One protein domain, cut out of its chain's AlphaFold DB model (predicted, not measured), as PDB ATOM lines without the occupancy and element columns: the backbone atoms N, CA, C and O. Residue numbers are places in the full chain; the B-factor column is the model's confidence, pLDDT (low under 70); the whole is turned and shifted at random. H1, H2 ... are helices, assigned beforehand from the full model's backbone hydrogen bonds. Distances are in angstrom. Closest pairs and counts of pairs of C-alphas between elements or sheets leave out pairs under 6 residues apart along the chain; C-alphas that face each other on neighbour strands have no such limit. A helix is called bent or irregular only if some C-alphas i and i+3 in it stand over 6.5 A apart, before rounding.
ATOM      1  N   LEU A  77     152.684 102.716 162.761       83.94
ATOM      2  CA  LEU A  77     151.659 102.726 163.813       83.94
ATOM      3  C   LEU A  77     150.870 104.041 163.818       83.94
ATOM      4  O   LEU A  77     149.663 104.033 164.029       83.94
ATOM      5  N   LYS A  78     151.538 105.167 163.542       84.12
ATOM      6  CA  LYS A  78     150.907 106.488 163.493       84.12
ATOM      7  C   LYS A  78     149.839 106.584 162.403       84.12
ATOM      8  O   LYS A  78     148.754 107.101 162.668       84.12
ATOM      9  N   VAL A  79     150.119 106.083 161.199       85.69
ATOM     10  CA  VAL A  79     149.162 106.105 160.081       85.69
ATOM     11  C   VAL A  79     148.007 105.140 160.345       85.69
ATOM     12  O   VAL A  79     146.844 105.534 160.236       85.69
ATOM     13  N   VAL A  80     148.297 103.922 160.810       88.31
ATOM     14  CA  VAL A  80     147.269 102.932 161.175       88.31
ATOM     15  C   VAL A  80     146.366 103.451 162.299       88.31
ATOM     16  O   VAL A  80     145.140 103.381 162.193       88.31
ATOM     17  N   ALA A  81     146.947 104.030 163.351       90.38
ATOM     18  CA  ALA A  81     146.208 104.613 164.465       90.38
ATOM     19  C   ALA A  81     145.328 105.782 164.015       90.38
ATOM     20  O   ALA A  81     144.197 105.886 164.477       90.38
ATOM     21  N   LYS A  82     145.795 106.622 163.079       90.38
ATOM     22  CA  LYS A  82     144.982 107.701 162.501       90.38
ATOM     23  C   LYS A  82     143.754 107.147 161.777       90.38
ATOM     24  O   LYS A  82     142.637 107.572 162.062       90.38
ATOM     25  N   HIS A  83     143.943 106.163 160.897       89.88
ATOM     26  CA  HIS A  83     142.838 105.534 160.168       89.88
ATOM     27  C   HIS A  83     141.839 104.841 161.100       89.88
ATOM     28  O   HIS A  83     140.625 104.963 160.919       89.88
ATOM     29  N   TRP A  84     142.334 104.123 162.112       92.06
ATOM     30  CA  TRP A  84     141.487 103.531 163.144       92.06
ATOM     31  C   TRP A  84     140.699 104.603 163.900       92.06
ATOM     32  O   TRP A  84     139.488 104.465 164.073       92.06
ATOM     33  N   PHE A  85     141.365 105.680 164.308       92.25
ATOM     34  CA  PHE A  85     140.781 106.743 165.111       92.25
ATOM     35  C   PHE A  85     139.665 107.489 164.369       92.25
ATOM     36  O   PHE A  85     138.595 107.717 164.934       92.25
ATOM     37  N   GLU A  86     139.867 107.806 163.087       91.12
ATOM     38  CA  GLU A  86     138.839 108.414 162.232       91.12
ATOM     39  C   GLU A  86     137.602 107.513 162.119       91.12
ATOM     40  O   GLU A  86     136.472 107.968 162.321       91.12
ATOM     41  N   ARG A  87     137.808 106.212 161.877       91.19
ATOM     42  CA  ARG A  87     136.721 105.227 161.811       91.19
ATOM     43  C   ARG A  87     135.994 105.093 163.149       91.19
ATOM     44  O   ARG A  87     134.765 105.061 163.181       91.19
ATOM     45  N   TRP A  88     136.734 105.038 164.251       92.88
ATOM     46  CA  TRP A  88     136.182 104.945 165.601       92.88
ATOM     47  C   TRP A  88     135.346 106.180 165.961       92.88
ATOM     48  O   TRP A  88     134.215 106.031 166.434       92.88
ATOM     49  N   LYS A  89     135.842 107.390 165.654       91.75
ATOM     50  CA  LYS A  89     135.121 108.660 165.848       91.75
ATOM     51  C   LYS A  89     133.783 108.657 165.103       91.75
ATOM     52  O   LYS A  89     132.765 109.022 165.691       91.75
ATOM     53  N   GLN A  90     133.777 108.205 163.845       89.75
ATOM     54  CA  GLN A  90     132.567 108.106 163.022       89.75
ATOM     55  C   GLN A  90     131.571 107.076 163.577       89.75
ATOM     56  O   GLN A  90     130.401 107.399 163.771       89.75
ATOM     57  N   GLN A  91     132.029 105.858 163.888       89.62
ATOM     58  CA  GLN A  91     131.171 104.771 164.380       89.62
ATOM     59  C   GLN A  91     130.515 105.092 165.723       89.62
ATOM     60  O   GLN A  91     129.342 104.797 165.936       89.62
ATOM     61  N   LYS A  92     131.272 105.690 166.646       87.62
ATOM     62  CA  LYS A  92     130.798 106.007 167.997       87.62
ATOM     63  C   LYS A  92     130.175 107.402 168.103       87.62
ATOM     64  O   LYS A  92     129.741 107.769 169.191       87.62
ATOM     65  N   ARG A  93     130.117 108.163 166.997       86.12
ATOM     66  CA  ARG A  93     129.588 109.542 166.920       86.12
ATOM     67  C   ARG A  93     130.149 110.437 168.031       86.12
ATOM     68  O   ARG A  93     129.420 111.171 168.692       86.12
ATOM     69  N   ILE A  94     131.454 110.328 168.269       85.69
ATOM     70  CA  ILE A  94     132.121 110.998 169.390       85.69
ATOM     71  C   ILE A  94     132.302 112.478 169.061       85.69
ATOM     72  O   ILE A  94     132.790 112.827 167.986       85.69
ATOM     73  N   GLY A  95     131.938 113.346 170.007       86.25
ATOM     74  CA  GLY A  95     132.135 114.788 169.882       86.25
ATOM     75  C   GLY A  95     133.613 115.184 169.784       86.25
ATOM     76  O   GLY A  95     134.487 114.538 170.367       86.25
ATOM     77  N   GLU A  96     133.881 116.284 169.077       87.25
ATOM     78  CA  GLU A  96     135.225 116.789 168.745       87.25
ATOM     79  C   GLU A  96     136.160 116.861 169.966       87.25
ATOM     80  O   GLU A  96     137.306 116.425 169.912       87.25
ATOM     81  N   LEU A  97     135.650 117.346 171.103       88.56
ATOM     82  CA  LEU A  97     136.428 117.533 172.331       88.56
ATOM     83  C   LEU A  97     136.933 116.210 172.923       88.56
ATOM     84  O   LEU A  97     138.089 116.113 173.335       88.56
ATOM     85  N   THR A  98     136.080 115.185 172.965       87.00
ATOM     86  CA  THR A  98     136.437 113.862 173.500       87.00
ATOM     87  C   THR A  98     137.391 113.137 172.560       87.00
ATOM     88  O   THR A  98     138.356 112.523 173.015       87.00
ATOM     89  N   ALA A  99     137.169 113.266 171.249       90.12
ATOM     90  CA  ALA A  99     138.078 112.749 170.238       90.12
ATOM     91  C   ALA A  99     139.480 113.372 170.401       90.12
ATOM     92  O   ALA A  99     140.464 112.653 170.568       90.12
ATOM     93  N   ASN A 100     139.577 114.699 170.467       90.94
ATOM     94  CA  ASN A 100     140.864 115.389 170.581       90.94
ATOM     95  C   ASN A 100     141.643 114.987 171.843       90.94
ATOM     96  O   ASN A 100     142.861 114.825 171.784       90.94
ATOM     97  N   LYS A 101     140.955 114.760 172.972       91.94
ATOM     98  CA  LYS A 101     141.586 114.230 174.193       91.94
ATOM     99  C   LYS A 101     142.170 112.832 173.975       91.94
ATOM    100  O   LYS A 101     143.318 112.597 174.335       91.94
ATOM    101  N   ALA A 102     141.406 111.923 173.371       89.56
ATOM    102  CA  ALA A 102     141.857 110.560 173.093       89.56
ATOM    103  C   ALA A 102     143.040 110.522 172.108       89.56
ATOM    104  O   ALA A 102     144.004 109.796 172.336       89.56
ATOM    105  N   TRP A 103     143.014 111.351 171.060       92.75
ATOM    106  CA  TRP A 103     144.136 111.468 170.126       92.75
ATOM    107  C   TRP A 103     145.397 112.016 170.806       92.75
ATOM    108  O   TRP A 103     146.485 111.476 170.623       92.75
ATOM    109  N   ARG A 104     145.252 113.025 171.673       90.81
ATOM    110  CA  ARG A 104     146.379 113.601 172.419       90.81
ATOM    111  C   ARG A 104     147.051 112.599 173.360       90.81
ATOM    112  O   ARG A 104     148.260 112.673 173.558       90.81
ATOM    113  N   LEU A 105     146.303 111.642 173.911       90.69
ATOM    114  CA  LEU A 105     146.884 110.547 174.698       90.69
ATOM    115  C   LEU A 105     147.746 109.615 173.836       90.69
ATOM    116  O   LEU A 105     148.820 109.211 174.279       90.69
ATOM    117  N   LEU A 106     147.318 109.317 172.603       89.88
ATOM    118  CA  LEU A 106     148.137 108.558 171.651       89.88
ATOM    119  C   LEU A 106     149.417 109.320 171.294       89.88
ATOM    120  O   LEU A 106     150.491 108.727 171.280       89.88
ATOM    121  N   GLU A 107     149.330 110.632 171.071       86.94
ATOM    122  CA  GLU A 107     150.510 111.463 170.816       86.94
ATOM    123  C   GLU A 107     151.495 111.416 171.982       86.94
ATOM    124  O   GLU A 107     152.657 111.079 171.776       86.94
ATOM    125  N   LEU A 108     151.024 111.675 173.204       86.25
ATOM    126  CA  LEU A 108     151.879 111.771 174.386       86.25
ATOM    127  C   LEU A 108     152.498 110.436 174.794       86.25
ATOM    128  O   LEU A 108     153.681 110.406 175.119       86.25
ATOM    129  N   HIS A 109     151.728 109.349 174.780       85.81
ATOM    130  CA  HIS A 109     152.156 108.088 175.390       85.81
ATOM    131  C   HIS A 109     152.528 107.002 174.389       85.81
ATOM    132  O   HIS A 109     153.288 106.111 174.738       85.81
ATOM    133  N   VAL A 110     152.017 107.053 173.159       84.88
ATOM    134  CA  VAL A 110     152.298 106.019 172.156       84.88
ATOM    135  C   VAL A 110     153.313 106.540 171.144       84.88
ATOM    136  O   VAL A 110     154.367 105.937 170.960       84.88
ATOM    137  N   PHE A 111     153.052 107.693 170.525       83.50
ATOM    138  CA  PHE A 111     153.921 108.218 169.468       83.50
ATOM    139  C   PHE A 111     155.205 108.859 170.002       83.50
ATOM    140  O   PHE A 111     156.237 108.721 169.352       83.50
ATOM    141  N   THR A 112     155.192 109.487 171.184       77.69
ATOM    142  CA  THR A 112     156.426 110.002 171.811       77.69
ATOM    143  C   THR A 112     157.440 108.889 172.078       77.69
ATOM    144  O   THR A 112     158.627 109.076 171.834       77.69
ATOM    145  N   ILE A 113     156.990 107.713 172.528       73.75
ATOM    146  CA  ILE A 113     157.879 106.579 172.831       73.75
ATOM    147  C   ILE A 113     158.493 106.009 171.546       73.75
ATOM    148  O   ILE A 113     159.678 105.692 171.514       73.75
ATOM    149  N   LEU A 114     157.716 105.943 170.463       63.03
ATOM    150  CA  LEU A 114     158.193 105.475 169.158       63.03
ATOM    151  C   LEU A 114     159.295 106.348 168.551       63.03
ATOM    152  O   LEU A 114     160.128 105.825 167.825       63.03
ATOM    153  N   ILE A 115     159.317 107.649 168.848       59.19
ATOM    154  CA  ILE A 115     160.368 108.568 168.378       59.19
ATOM    155  C   ILE A 115     161.685 108.358 169.142       59.19
ATOM    156  O   ILE A 115     162.744 108.644 168.610       59.19
ATOM    157  N   ILE A 116     161.630 107.866 170.381       58.16
ATOM    158  CA  ILE A 116     162.820 107.647 171.220       58.16
ATOM    159  C   ILE A 116     163.499 106.300 170.899       58.16
ATOM    160  O   ILE A 116     164.670 106.109 171.215       58.16
ATOM    161  N   LEU A 117     162.772 105.363 170.284       52.72
ATOM    162  CA  LEU A 117     163.235 104.001 169.983       52.72
ATOM    163  C   LEU A 117     163.727 103.801 168.535       52.72
ATOM    164  O   LEU A 117     164.137 102.691 168.197       52.72
ATOM    165  N   LEU A 118     163.666 104.839 167.696       52.53
ATOM    166  CA  LEU A 118     164.142 104.866 166.306       52.53
ATOM    167  C   LEU A 118     165.309 105.847 166.174       52.53
ATOM    168  O   LEU A 118     166.251 105.519 165.422       52.53
TER     169      LEU A 118
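What this domain is: This is residues 77 to 118 of the 118 residues of the protein "Site-specific recombinase" of Agarivorans albus MKT 106 (UniProt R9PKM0). Two helices form a long, flat hairpin: H1 runs one way, a tight turn follows, and the longer H2 comes back beside it. The two helices come closest near the turn, residues 90 to 97 stand free at the turn end, and H2 has a slight kink near residue 107. The printed part has 42 residues with two named helices, H1 then H2, and no named strand; its class is all helix. It is only just loose, close to compact, with a radius of gyration of the C-alphas of 11.2 A, and spans 35 by 18 by 9 A.

How they stand to each other: Start with H1, residues 77 to 91, and pass through the tight link of 4 residues to H2, residues 96 to 116. The two make a helical hairpin and run opposite ways at a shallow tilt of 14 degrees. They only just touch, with 3 pairs of C-alphas within 8 A; look at Lys 89 and Ala 99, whose C-alphas are the closest, 6.7 A apart. Their centres are 12.0 A apart. In H1 every O i to N i+4 pair is within hydrogen-bond range, while in H2 13 of 17 are.

Where its parts are: Find C-alpha 77 at (151.659, 102.726, 163.813); from there H1 runs 20.6 A to C-alpha 91 at (131.171, 104.771, 164.380). H2 begins at C-alpha 96 and runs 29.2 A to C-alpha 116 at (162.820, 107.647, 171.220). H2 has a kink of 28 degrees near residue 107; it is neither bent nor irregular, but only just: C-alphas 108 and 111 are 6.4 A apart.

The domain as a whole: Look for the two C-alphas farthest apart at Arg 93 and Leu 118, 34.9 A from each other. The printed part has no cut, and Leu 118 is the chain's last residue. In the B-factor column the mean pLDDT of the printed part is 84.4, and residues 114 to 118 are under 70.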